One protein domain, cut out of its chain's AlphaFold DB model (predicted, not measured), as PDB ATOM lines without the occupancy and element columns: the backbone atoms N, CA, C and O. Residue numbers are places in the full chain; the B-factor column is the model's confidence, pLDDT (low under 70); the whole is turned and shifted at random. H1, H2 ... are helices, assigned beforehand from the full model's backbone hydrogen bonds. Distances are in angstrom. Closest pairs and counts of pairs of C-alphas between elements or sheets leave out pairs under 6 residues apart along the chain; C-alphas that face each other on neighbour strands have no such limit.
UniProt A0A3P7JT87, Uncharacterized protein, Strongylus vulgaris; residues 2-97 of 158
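Overview. This is residues 2 to 97 of the 158 residues of an uncharacterized protein of Strongylus vulgaris (UniProt A0A3P7JT87). One long helix, H4, runs through the middle, with H3 packed on it and crossing it at a steep tilt of 52 degrees; the hairpin of H1 and H2 sits by the last part of H4. H5 turns off at a corner from that same end, H6 follows beyond it, and an unnamed tail swings out and back toward the first part of H4. The printed part has 96 residues with six named helices, H1 to H6 in order, and no named strand: all helix, mostly crossed. It is compact, with a radius of gyration of the C-alphas of 14.0 A, and spans 36 by 33 by 24 A.

Arrangement. Start at H1, residues 2 to 7, and H2, residues 10 to 22: this helical hairpin has a shallow tilt of 20 degrees, with the C-alphas of Ile 5 and Ser 13 closest at 4.7 A. H3, residues 25 to 35, touches H4, residues 41 to 58, at a steep tilt of 52 degrees, opposite ways; their closest C-alphas, of Ala 33 and Lys 47, are 4.5 A apart. H4 is the hub, but it only just touches H1 and H2, with 3 pairs of C-alphas within 8 A each; the closest are Arg 2 and Leu 53 at 6.3 A, and Gln 17 and Trp 57 at 5.2 A. H5, residues 62 to 71, only just touches H4, with 3 such pairs and only at the corner, the C-alphas of Ile 58 and Ala 64 being closest at 5.1 A. H6, residues 74 to 80, is close to H5 but not clearly touching, with the C-alphas of Gly 69 and Leu 77 closest at 7.0 A. In the six helices every O i to N i+4 pair is within hydrogen-bond range.

Along the chain. Find C-alpha 2 at (31.651, 1.232, 17.116), where H1 begins. H2 is 18.5 A long, H3 15.2 A and H5 14.4 A. H4 runs 26.1 A from C-alpha 41 at (25.280, -2.489, 35.235), and H6 ends at C-alpha 80 at (49.121, -7.720, 26.508).

Size, cuts and confidence. The two C-alphas farthest apart, of Glu 11 and Lys 39, are 38.0 A apart. The printed part has no cut, and the five links between helices are tight. Look past H6: residues 78 to 89, of which 78 to 80 belong to H6, stand free. Confidence is under 70 at residues 89 to 91 and 96 to 97.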
ATOM      1  N   ARG A   2      31.380   2.651  17.449       76.88
ATOM      2  CA  ARG A   2      31.651   1.232  17.116       76.88
ATOM      3  C   ARG A   2      31.155   0.800  15.724       76.88
ATOM      4  O   ARG A   2      31.962   0.426  14.891       76.88
ATOM      5  N   ALA A   3      29.861   0.983  15.456       76.00
ATOM      6  CA  ALA A   3      29.250   0.637  14.168       76.00
ATOM      7  C   ALA A   3      29.859   1.396  12.980       76.00
ATOM      8  O   ALA A   3      29.997   0.842  11.903       76.00
ATOM      9  N   ILE A   4      30.270   2.652  13.177       75.00
ATOM     10  CA  ILE A   4      30.888   3.429  12.099       75.00
ATOM     11  C   ILE A   4      32.248   2.816  11.752       75.00
ATOM     12  O   ILE A   4      32.548   2.641  10.585       75.00
ATOM     13  N   ILE A   5      33.048   2.425  12.745       75.06
ATOM     14  CA  ILE A   5      34.376   1.850  12.487       75.06
ATOM     15  C   ILE A   5      34.277   0.430  11.898       75.06
ATOM     16  O   ILE A   5      35.089   0.059  11.057       75.06
ATOM     17  N   GLU A   6      33.289  -0.362  12.322       79.56
ATOM     18  CA  GLU A   6      33.119  -1.751  11.867       79.56
ATOM     19  C   GLU A   6      32.439  -1.866  10.489       79.56
ATOM     20  O   GLU A   6      32.722  -2.809   9.757       79.56
ATOM     21  N   GLU A   7      31.552  -0.930  10.130       80.75
ATOM     22  CA  GLU A   7      30.693  -1.041   8.936       80.75
ATOM     23  C   GLU A   7      31.010  -0.010   7.839       80.75
ATOM     24  O   GLU A   7      30.461  -0.113   6.741       80.75
ATOM     25  N   SER A   8      31.860   0.991   8.108       82.69
ATOM     26  CA  SER A   8      32.228   1.996   7.100       82.69
ATOM     27  C   SER A   8      33.406   1.569   6.225       82.69
ATOM     28  O   SER A   8      34.083   0.570   6.472       82.69
ATOM     29  N   ASP A   9      33.634   2.336   5.160       88.56
ATOM     30  CA  ASP A   9      34.814   2.190   4.327       88.56
ATOM     31  C   ASP A   9      36.106   2.469   5.119       88.56
ATOM     32  O   ASP A   9      36.123   3.133   6.158       88.56
ATOM     33  N   VAL A  10      37.223   1.955   4.607       87.62
ATOM     34  CA  VAL A  10      38.520   2.020   5.295       87.62
ATOM     35  C   VAL A  10      38.966   3.467   5.553       87.62
ATOM     36  O   VAL A  10      39.584   3.738   6.583       87.62
ATOM     37  N   GLU A  11      38.665   4.398   4.648       90.38
ATOM     38  CA  GLU A  11      39.085   5.800   4.757       90.38
ATOM     39  C   GLU A  11      38.294   6.539   5.845       90.38
ATOM     40  O   GLU A  11      38.882   7.218   6.696       90.38
ATOM     41  N   THR A  12      36.975   6.338   5.884       89.19
ATOM     42  CA  THR A  12      36.093   6.859   6.932       89.19
ATOM     43  C   THR A  12      36.464   6.285   8.296       89.19
ATOM     44  O   THR A  12      36.597   7.041   9.266       89.19
ATOM     45  N   SER A  13      36.717   4.977   8.381       88.12
ATOM     46  CA  SER A  13      37.164   4.333   9.618       88.12
ATOM     47  C   SER A  13      38.478   4.927  10.125       88.12
ATOM     48  O   SER A  13      38.555   5.316  11.291       88.12
ATOM     49  N   LYS A  14      39.489   5.093   9.259       91.12
ATOM     50  CA  LYS A  14      40.775   5.710   9.638       91.12
ATOM     51  C   LYS A  14      40.618   7.159  10.085       91.12
ATOM     52  O   LYS A  14      41.201   7.557  11.096       91.12
ATOM     53  N   SER A  15      39.794   7.933   9.386       91.81
ATOM     54  CA  SER A  15      39.491   9.318   9.762       91.81
ATOM     55  C   SER A  15      38.827   9.390  11.139       91.81
ATOM     56  O   SER A  15      39.230  10.185  11.985       91.81
ATOM     57  N   MET A  16      37.868   8.502  11.412       91.12
ATOM     58  CA  MET A  16      37.175   8.428  12.699       91.12
ATOM     59  C   MET A  16      38.105   8.001  13.845       91.12
ATOM     60  O   MET A  16      38.027   8.557  14.941       91.12
ATOM     61  N   GLN A  17      39.009   7.045  13.605       93.19
ATOM     62  CA  GLN A  17      40.035   6.670  14.584       93.19
ATOM     63  C   GLN A  17      40.928   7.873  14.924       93.19
ATOM     64  O   GLN A  17      41.148   8.160  16.100       93.19
ATOM     65  N   MET A  18      41.398   8.609  13.910       94.25
ATOM     66  CA  MET A  18      42.229   9.800  14.103       94.25
ATOM     67  C   MET A  18      41.496  10.925  14.838       94.25
ATOM     68  O   MET A  18      42.091  11.546  15.717       94.25
ATOM     69  N   LEU A  19      40.209  11.144  14.560       94.31
ATOM     70  CA  LEU A  19      39.399  12.108  15.309       94.31
ATOM     71  C   LEU A  19      39.304  11.738  16.794       94.31
ATOM     72  O   LEU A  19      39.503  12.592  17.658       94.31
ATOM     73  N   ALA A  20      39.105  10.455  17.109       93.12
ATOM     74  CA  ALA A  20      39.055   9.989  18.494       93.12
ATOM     75  C   ALA A  20      40.373  10.227  19.260       93.12
ATOM     76  O   ALA A  20      40.358  10.456  20.474       93.12
ATOM     77  N   LEU A  21      41.511  10.200  18.557       94.38
ATOM     78  CA  LEU A  21      42.820  10.569  19.098       94.38
ATOM     79  C   LEU A  21      42.920  12.080  19.342       94.38
ATOM     80  O   LEU A  21      43.292  12.495  20.440       94.38
ATOM     81  N   THR A  22      42.570  12.903  18.349       95.12
ATOM     82  CA  THR A  22      42.716  14.368  18.427       95.12
ATOM     83  C   THR A  22      41.753  15.020  19.413       95.12
ATOM     84  O   THR A  22      42.112  15.999  20.059       95.12
ATOM     85  N   GLU A  23      40.551  14.468  19.571       95.50
ATOM     86  CA  GLU A  23      39.544  14.957  20.523       95.50
ATOM     87  C   GLU A  23      39.784  14.449  21.957       95.50
ATOM     88  O   GLU A  23      39.078  14.835  22.887       95.50
ATOM     89  N   GLY A  24      40.768  13.566  22.169       94.06
ATOM     90  CA  GLY A  24      41.055  12.983  23.484       94.06
ATOM     91  C   GLY A  24      40.034  11.933  23.948       94.06
ATOM     92  O   GLY A  24      40.073  11.491  25.104       94.06
ATOM     93  N   ALA A  25      39.144  11.481  23.058       95.19
ATOM     94  CA  ALA A  25      38.198  10.405  23.338       95.19
ATOM     95  C   ALA A  25      38.931   9.101  23.691       95.19
ATOM     96  O   ALA A  25      38.545   8.416  24.642       95.19
ATOM     97  N   PHE A  26      40.046   8.816  23.006       95.81
ATOM     98  CA  PHE A  26      40.893   7.651  23.277       95.81
ATOM     99  C   PHE A  26      41.286   7.543  24.760       95.81
ATOM    100  O   PHE A  26      41.021   6.531  25.407       95.81
ATOM    101  N   LEU A  27      41.852   8.611  25.332       95.62
ATOM    102  CA  LEU A  27      42.311   8.628  26.726       95.62
ATOM    103  C   LEU A  27      41.147   8.562  27.721       95.62
ATOM    104  O   LEU A  27      41.252   7.920  28.769       95.62
ATOM    105  N   THR A  28      40.020   9.192  27.385       95.75
ATOM    106  CA  THR A  28      38.809   9.167  28.213       95.75
ATOM    107  C   THR A  28      38.279   7.746  28.370       95.75
ATOM    108  O   THR A  28      37.991   7.306  29.488       95.75
ATOM    109  N   HIS A  29      38.196   7.010  27.264       95.88
ATOM    110  CA  HIS A  29      37.743   5.626  27.262       95.88
ATOM    111  C   HIS A  29      38.801   4.666  27.810       95.88
ATOM    112  O   HIS A  29      38.432   3.723  28.503       95.88
ATOM    113  N   LEU A  30      40.099   4.932  27.620       95.38
ATOM    114  CA  LEU A  30      41.177   4.166  28.259       95.38
ATOM    115  C   LEU A  30      41.085   4.233  29.787       95.38
ATOM    116  O   LEU A  30      41.118   3.205  30.464       95.38
ATOM    117  N   ARG A  31      40.870   5.435  30.333       95.25
ATOM    118  CA  ARG A  31      40.612   5.627  31.764       95.25
ATOM    119  C   ARG A  31      39.364   4.865  32.212       95.25
ATOM    120  O   ARG A  31      39.396   4.227  33.258       95.25
ATOM    121  N   LEU A  32      38.273   4.925  31.447       94.69
ATOM    122  CA  LEU A  32      37.031   4.232  31.797       94.69
ATOM    123  C   LEU A  32      37.197   2.703  31.760       94.69
ATOM    124  O   LEU A  32      36.738   2.022  32.668       94.69
ATOM    125  N   ALA A  33      37.894   2.160  30.766       93.00
ATOM    126  CA  ALA A  33      38.123   0.724  30.633       93.00
ATOM    127  C   ALA A  33      38.995   0.162  31.770       93.00
ATOM    128  O   ALA A  33      38.704  -0.911  32.298       93.00
ATOM    129  N   LEU A  34      40.045   0.889  32.167       91.12
ATOM    130  CA  LEU A  34      41.032   0.404  33.136       91.12
ATOM    131  C   LEU A  34      40.700   0.759  34.589       91.12
ATOM    132  O   LEU A  34      40.990  -0.025  35.489       91.12
ATOM    133  N   LEU A  35      40.121   1.939  34.829       91.38
ATOM    134  CA  LEU A  35      40.003   2.524  36.170       91.38
ATOM    135  C   LEU A  35      38.557   2.711  36.639       91.38
ATOM    136  O   LEU A  35      38.355   3.186  37.756       91.38
ATOM    137  N   ALA A  36      37.545   2.372  35.831       91.12
ATOM    138  CA  ALA A  36      36.163   2.434  36.300       91.12
ATOM    139  C   ALA A  36      35.952   1.497  37.491       91.12
ATOM    140  O   ALA A  36      36.166   0.286  37.407       91.12
ATOM    141  N   THR A  37      35.478   2.075  38.590       86.69
ATOM    142  CA  THR A  37      35.067   1.363  39.793       86.69
ATOM    143  C   THR A  37      33.555   1.483  39.939       86.69
ATOM    144  O   THR A  37      32.975   2.553  39.774       86.69
ATOM    145  N   GLY A  38      32.888   0.361  40.194       84.25
ATOM    146  CA  GLY A  38      31.433   0.313  40.305       84.25
ATOM    147  C   GLY A  38      30.897  -1.080  40.011       84.25
ATOM    148  O   GLY A  38      31.502  -1.838  39.255       84.25
ATOM    149  N   LYS A  39      29.772  -1.424  40.641       83.44
ATOM    150  CA  LYS A  39      29.030  -2.670  40.374       83.44
ATOM    151  C   LYS A  39      27.755  -2.430  39.567       83.44
ATOM    152  O   LYS A  39      27.071  -3.386  39.218       83.44
ATOM    153  N   ASP A  40      27.444  -1.170  39.279       90.00
ATOM    154  CA  ASP A  40      26.266  -0.800  38.510       90.00
ATOM    155  C   ASP A  40      26.396  -1.317  37.083       90.00
ATOM    156  O   ASP A  40      27.435  -1.147  36.439       90.00
ATOM    157  N   LEU A  41      25.314  -1.908  36.573       88.38
ATOM    158  CA  LEU A  41      25.280  -2.489  35.235       88.38
ATOM    159  C   LEU A  41      25.723  -1.471  34.177       88.38
ATOM    160  O   LEU A  41      26.575  -1.774  33.354       88.38
ATOM    161  N   THR A  42      25.238  -0.232  34.269       88.06
ATOM    162  CA  THR A  42      25.614   0.864  33.366       88.06
ATOM    163  C   THR A  42      27.120   1.132  33.356       88.06
ATOM    164  O   THR A  42      27.702   1.356  32.295       88.06
ATOM    165  N   VAL A  43      27.772   1.101  34.522       89.50
ATOM    166  CA  VAL A  43      29.220   1.334  34.636       89.50
ATOM    167  C   VAL A  43      29.989   0.170  34.020       89.50
ATOM    168  O   VAL A  43      30.921   0.400  33.250       89.50
ATOM    169  N   LEU A  44      29.569  -1.069  34.293       89.19
ATOM    170  CA  LEU A  44      30.192  -2.269  33.733       89.19
ATOM    171  C   LEU A  44      30.028  -2.345  32.206       89.19
ATOM    172  O   LEU A  44      31.002  -2.604  31.499       89.19
ATOM    173  N   THR A  45      28.843  -2.033  31.679       89.75
ATOM    174  CA  THR A  45      28.588  -1.970  30.233       89.75
ATOM    175  C   THR A  45      29.437  -0.887  29.566       89.75
ATOM    176  O   THR A  45      30.065  -1.142  28.540       89.75
ATOM    177  N   ASN A  46      29.527   0.309  30.157       91.31
ATOM    178  CA  ASN A  46      30.366   1.386  29.626       91.31
ATOM    179  C   ASN A  46      31.861   1.041  29.672       91.31
ATOM    180  O   ASN A  46      32.596   1.382  28.741       91.31
ATOM    181  N   LYS A  47      32.315   0.345  30.720       91.56
ATOM    182  CA  LYS A  47      33.688  -0.166  30.836       91.56
ATOM    183  C   LYS A  47      34.006  -1.140  29.698       91.56
ATOM    184  O   LYS A  47      34.993  -0.937  28.993       91.56
ATOM    185  N   GLN A  48      33.149  -2.139  29.474       90.25
ATOM    186  CA  GLN A  48      33.325  -3.121  28.396       90.25
ATOM    187  C   GLN A  48      33.281  -2.475  27.010       90.25
ATOM    188  O   GLN A  48      34.161  -2.718  26.185       90.25
ATOM    189  N   LEU A  49      32.318  -1.580  26.773       91.12
ATOM    190  CA  LEU A  49      32.223  -0.836  25.519       91.12
ATOM    191  C   LEU A  49      33.488  -0.008  25.256       91.12
ATOM    192  O   LEU A  49      33.970   0.040  24.128       91.12
ATOM    193  N   SER A  50      34.033   0.626  26.294       94.06
ATOM    194  CA  SER A  50      35.269   1.407  26.187       94.06
ATOM    195  C   SER A  50      36.464   0.531  25.824       94.06
ATOM    196  O   SER A  50      37.240   0.917  24.957       94.06
ATOM    197  N   GLY A  51      36.579  -0.659  26.422       91.94
ATOM    198  CA  GLY A  51      37.594  -1.648  26.048       91.94
ATOM    199  C   GLY A  51      37.519  -2.028  24.568       91.94
ATOM    200  O   GLY A  51      38.530  -2.000  23.868       91.94
ATOM    201  N   HIS A  52      36.310  -2.294  24.068       90.94
ATOM    202  CA  HIS A  52      36.095  -2.628  22.656       90.94
ATOM    203  C   HIS A  52      36.459  -1.473  21.715       90.94
ATOM    204  O   HIS A  52      37.122  -1.682  20.701       90.94
ATOM    205  N   LEU A  53      36.072  -0.239  22.057       93.25
ATOM    206  CA  LEU A  53      36.421   0.951  21.270       93.25
ATOM    207  C   LEU A  53      37.936   1.155  21.173       93.25
ATOM    208  O   LEU A  53      38.431   1.474  20.098       93.25
ATOM    209  N   ILE A  54      38.674   0.927  22.261       94.12
ATOM    210  CA  ILE A  54      40.139   1.014  22.259       94.12
ATOM    211  C   ILE A  54      40.739  -0.013  21.296       94.12
ATOM    212  O   ILE A  54      41.609   0.345  20.505       94.12
ATOM    213  N   GLY A  55      40.242  -1.256  21.310       91.44
ATOM    214  CA  GLY A  55      40.663  -2.283  20.354       91.44
ATOM    215  C   GLY A  55      40.444  -1.849  18.901       91.44
ATOM    216  O   GLY A  55      41.357  -1.940  18.082       91.44
ATOM    217  N   LEU A  56      39.271  -1.284  18.603       91.88
ATOM    218  CA  LEU A  56      38.953  -0.756  17.273       91.88
ATOM    219  C   LEU A  56      39.803   0.451  16.871       91.88
ATOM    220  O   LEU A  56      40.098   0.615  15.690       91.88
ATOM    221  N   TRP A  57      40.186   1.313  17.813       92.81
ATOM    222  CA  TRP A  57      41.015   2.482  17.511       92.81
ATOM    223  C   TRP A  57      42.487   2.152  17.299       92.81
ATOM    224  O   TRP A  57      43.167   2.907  16.613       92.81
ATOM    225  N   ILE A  58      42.976   1.049  17.868       92.62
ATOM    226  CA  ILE A  58      44.362   0.592  17.694       92.62
ATOM    227  C   ILE A  58      44.515  -0.264  16.431       92.62
ATOM    228  O   ILE A  58      45.595  -0.291  15.836       92.62
ATOM    229  N   ALA A  59      43.447  -0.934  15.991       90.06
ATOM    230  CA  ALA A  59      43.457  -1.768  14.795       90.06
ATOM    231  C   ALA A  59      43.919  -0.985  13.548       90.06
ATOM    232  O   ALA A  59      43.298   0.004  13.160       90.06
ATOM    233  N   ASP A  60      45.016  -1.444  12.935       88.44
ATOM    234  CA  ASP A  60      45.675  -0.821  11.772       88.44
ATOM    235  C   ASP A  60      46.015   0.677  11.954       88.44
ATOM    236  O   ASP A  60      46.087   1.445  10.992       88.44
ATOM    237  N   ASN A  61      46.246   1.118  13.200       91.75
ATOM    238  CA  ASN A  61      46.551   2.511  13.519       91.75
ATOM    239  C   ASN A  61      47.811   2.644  14.386       91.75
ATOM    240  O   ASN A  61      47.787   2.546  15.617       91.75
ATOM    241  N   LYS A  62      48.936   2.953  13.729       93.81
ATOM    242  CA  LYS A  62      50.230   3.140  14.399       93.81
ATOM    243  C   LYS A  62      50.212   4.281  15.425       93.81
ATOM    244  O   LYS A  62      50.840   4.155  16.470       93.81
ATOM    245  N   ALA A  63      49.506   5.379  15.154       94.50
ATOM    246  CA  ALA A  63      49.460   6.522  16.067       94.50
ATOM    247  C   ALA A  63      48.747   6.169  17.383       94.50
ATOM    248  O   ALA A  63      49.214   6.548  18.457       94.50
ATOM    249  N   ALA A  64      47.660   5.396  17.306       94.12
ATOM    250  CA  ALA A  64      46.969   4.869  18.480       94.12
ATOM    251  C   ALA A  64      47.836   3.882  19.271       94.12
ATOM    252  O   ALA A  64      47.889   3.972  20.499       94.12
ATOM    253  N   GLY A  65      48.549   2.985  18.583       94.19
ATOM    254  CA  GLY A  65      49.498   2.065  19.218       94.19
ATOM    255  C   GLY A  65      50.627   2.798  19.952       94.19
ATOM    256  O   GLY A  65      50.877   2.532  21.127       94.19
ATOM    257  N   ASP A  66      51.247   3.787  19.300       94.50
ATOM    258  CA  ASP A  66      52.297   4.619  19.899       94.50
ATOM    259  C   ASP A  66      51.773   5.399  21.121       94.50
ATOM    260  O   ASP A  66      52.492   5.557  22.112       94.50
ATOM    261  N   LEU A  67      50.524   5.884  21.081       94.81
ATOM    262  CA  LEU A  67      49.891   6.555  22.220       94.81
ATOM    263  C   LEU A  67      49.647   5.581  23.379       94.81
ATOM    264  O   LEU A  67      50.010   5.894  24.513       94.81
ATOM    265  N   LEU A  68      49.091   4.395  23.106       94.31
ATOM    266  CA  LEU A  68      48.860   3.371  24.127       94.31
ATOM    267  C   LEU A  68      50.170   2.985  24.827       94.31
ATOM    268  O   LEU A  68      50.218   2.939  26.058       94.31
ATOM    269  N   GLY A  69      51.238   2.786  24.048       94.44
ATOM    270  CA  GLY A  69      52.566   2.449  24.558       94.44
ATOM    271  C   GLY A  69      53.166   3.509  25.489       94.44
ATOM    272  O   GLY A  69      53.964   3.184  26.361       94.44
ATOM    273  N   ARG A  70      52.763   4.780  25.350       94.69
ATOM    274  CA  ARG A  70      53.175   5.873  26.250       94.69
ATOM    275  C   ARG A  70      52.301   5.985  27.496       94.69
ATOM    276  O   ARG A  70      52.754   6.529  28.501       94.69
ATOM    277  N   CYS A  71      51.056   5.520  27.432       93.75
ATOM    278  CA  CYS A  71      50.105   5.607  28.539       93.75
ATOM    279  C   CYS A  71      50.250   4.466  29.551       93.75
ATOM    280  O   CYS A  71      49.892   4.649  30.715       93.75
ATOM    281  N   LEU A  72      50.724   3.296  29.121       93.69
ATOM    282  CA  LEU A  72      50.793   2.100  29.958       93.69
ATOM    283  C   LEU A  72      52.230   1.784  30.401       93.69
ATOM    284  O   LEU A  72      53.179   2.011  29.650       93.69
ATOM    285  N   PRO A  73      52.418   1.230  31.613       93.62
ATOM    286  CA  PRO A  73      53.724   0.767  32.055       93.62
ATOM    287  C   PRO A  73      54.177  -0.445  31.236       93.62
ATOM    288  O   PRO A  73      53.364  -1.282  30.839       93.62
ATOM    289  N   ARG A  74      55.497  -0.582  31.063       90.56
ATOM    290  CA  ARG A  74      56.104  -1.628  30.226       90.56
ATOM    291  C   ARG A  74      55.613  -3.041  30.556       90.56
ATOM    292  O   ARG A  74      55.235  -3.763  29.648       90.56
ATOM    293  N   GLY A  75      55.518  -3.393  31.839       91.00
ATOM    294  CA  GLY A  75      55.058  -4.725  32.245       91.00
ATOM    295  C   GLY A  75      53.607  -5.042  31.860       91.00
ATOM    296  O   GLY A  75      53.278  -6.205  31.661       91.00
ATOM    297  N   LEU A  76      52.737  -4.032  31.727       90.06
ATOM    298  CA  LEU A  76      51.368  -4.244  31.250       90.06
ATOM    299  C   LEU A  76      51.335  -4.430  29.731       90.06
ATOM    300  O   LEU A  76      50.579  -5.262  29.246       90.06
ATOM    301  N   LEU A  77      52.166  -3.685  28.996       91.00
ATOM    302  CA  LEU A  77      52.323  -3.861  27.550       91.00
ATOM    303  C   LEU A  77      52.864  -5.257  27.227       91.00
ATOM    304  O   LEU A  77      52.258  -5.966  26.435       91.00
ATOM    305  N   ASP A  78      53.919  -5.688  27.924       92.12
ATOM    306  CA  ASP A  78      54.492  -7.028  27.757       92.12
ATOM    307  C   ASP A  78      53.457  -8.126  28.076       92.12
ATOM    308  O   ASP A  78      53.428  -9.170  27.431       92.12
ATOM    309  N   PHE A  79      52.570  -7.893  29.052       89.44
ATOM    310  CA  PHE A  79      51.487  -8.827  29.364       89.44
ATOM    311  C   PHE A  79      50.419  -8.892  28.260       89.44
ATOM    312  O   PHE A  79      49.927  -9.980  27.970       89.44
ATOM    313  N   LEU A  80      50.075  -7.765  27.626       86.31
ATOM    314  CA  LEU A  80      49.121  -7.720  26.508       86.31
ATOM    315  C   LEU A  80      49.654  -8.431  25.254       86.31
ATOM    316  O   LEU A  80      48.860  -8.954  24.478       86.31
ATOM    317  N   GLU A  81      50.975  -8.456  25.072       86.19
ATOM    318  CA  GLU A  81      51.651  -9.184  23.988       86.19
ATOM    319  C   GLU A  81      51.891 -10.668  24.313       86.19
ATOM    320  O   GLU A  81      52.302 -11.434  23.443       86.19
ATOM    321  N   SER A  82      51.655 -11.093  25.558       90.31
ATOM    322  CA  SER A  82      51.921 -12.465  25.990       90.31
ATOM    323  C   SER A  82      50.784 -13.432  25.636       90.31
ATOM    324  O   SER A  82      49.608 -13.108  25.774       90.31
ATOM    325  N   ASP A  83      51.130 -14.683  25.312       87.88
ATOM    326  CA  ASP A  83      50.166 -15.785  25.115       87.88
ATOM    327  C   ASP A  83      49.572 -16.321  26.437       87.88
ATOM    328  O   ASP A  83      48.938 -17.382  26.482       87.88
ATOM    329  N   ALA A  84      49.815 -15.634  27.558       85.56
ATOM    330  CA  ALA A  84      49.339 -16.061  28.859       85.56
ATOM    331  C   ALA A  84      47.805 -16.064  28.895       85.56
ATOM    332  O   ALA A  84      47.131 -15.154  28.412       85.56
ATOM    333  N   LYS A  85      47.223 -17.093  29.522       80.62
ATOM    334  CA  LYS A  85      45.767 -17.192  29.641       80.62
ATOM    335  C   LYS A  85      45.226 -16.009  30.441       80.62
ATOM    336  O   LYS A  85      45.506 -15.877  31.634       80.62
ATOM    337  N   VAL A  86      44.395 -15.202  29.789       78.88
ATOM    338  CA  VAL A  86      43.749 -14.037  30.394       78.88
ATOM    339  C   VAL A  86      42.885 -14.482  31.589       78.88
ATOM    340  O   VAL A  86      41.985 -15.314  31.427       78.88
ATOM    341  N   PRO A  87      43.127 -13.954  32.803       72.94
ATOM    342  CA  PRO A  87      42.372 -14.317  33.995       72.94
ATOM    343  C   PRO A  87      41.053 -13.538  34.040       72.94
ATOM    344  O   PRO A  87      40.879 -12.656  34.875       72.94
ATOM    345  N   VAL A  88      40.112 -13.816  33.134       70.44
ATOM    346  CA  VAL A  88      38.832 -13.090  33.093       70.44
ATOM    347  C   VAL A  88      37.648 -14.051  33.199       70.44
ATOM    348  O   VAL A  88      37.477 -14.965  32.397       70.44
ATOM    349  N   LYS A  89      36.826 -13.817  34.231       62.47
ATOM    350  CA  LYS A  89      35.461 -14.344  34.412       62.47
ATOM    351  C   LYS A  89      34.457 -13.182  34.378       62.47
ATOM    352  O   LYS A  89      33.603 -13.074  35.253       62.47
ATOM    353  N   GLU A  90      34.613 -12.249  33.447       67.19
ATOM    354  CA  GLU A  90      33.622 -11.189  33.255       67.19
ATOM    355  C   GLU A  90      32.552 -11.693  32.279       67.19
ATOM    356  O   GLU A  90      32.874 -12.250  31.230       67.19
ATOM    357  N   ALA A  91      31.279 -11.559  32.657       69.88
ATOM    358  CA  ALA A  91      30.163 -11.845  31.760       69.88
ATOM    359  C   ALA A  91      30.131 -10.788  30.651       69.88
ATOM    360  O   ALA A  91      30.304  -9.606  30.942       69.88
ATOM    361  N   ASP A  92      29.901 -11.200  29.406       78.94
ATOM    362  CA  ASP A  92      29.678 -10.260  28.309       78.94
ATOM    363  C   ASP A  92      28.330  -9.552  28.515       78.94
ATOM    364  O   ASP A  92      27.278 -10.193  28.550       78.94
ATOM    365  N   LEU A  93      28.375  -8.237  28.734       80.88
ATOM    366  CA  LEU A  93      27.193  -7.398  28.942       80.88
ATOM    367  C   LEU A  93      26.808  -6.644  27.667       80.88
ATOM    368  O   LEU A  93      25.802  -5.928  27.662       80.88
ATOM    369  N   LEU A  94      27.609  -6.743  26.602       75.69
ATOM    370  CA  LEU A  94      27.328  -6.062  25.350       75.69
ATOM    371  C   LEU A  94      26.329  -6.893  24.551       75.69
ATOM    372  O   LEU A  94      26.605  -8.007  24.123       75.69
ATOM    373  N   ILE A  95      25.151  -6.323  24.298       73.12
ATOM    374  CA  ILE A  95      24.196  -6.938  23.377       73.12
ATOM    375  C   ILE A  95      24.816  -6.878  21.969       73.12
ATOM    376  O   ILE A  95      25.116  -5.771  21.494       73.12
ATOM    377  N   PRO A  96      25.018  -8.019  21.283       65.94
ATOM    378  CA  PRO A  96      25.471  -8.010  19.903       65.94
ATOM    379  C   PRO A  96      24.420  -7.284  19.059       65.94
ATOM    380  O   PRO A  96      23.259  -7.681  18.988       65.94
ATOM    381  N   ARG A  97      24.822  -6.160  18.460       63.28
ATOM    382  CA  ARG A  97      23.993  -5.425  17.509       63.28
ATOM    383  C   ARG A  97      24.284  -5.942  16.114       63.28
ATOM    384  O   ARG A  97      25.424  -5.876  15.671       63.28
TER     385      ARG A  97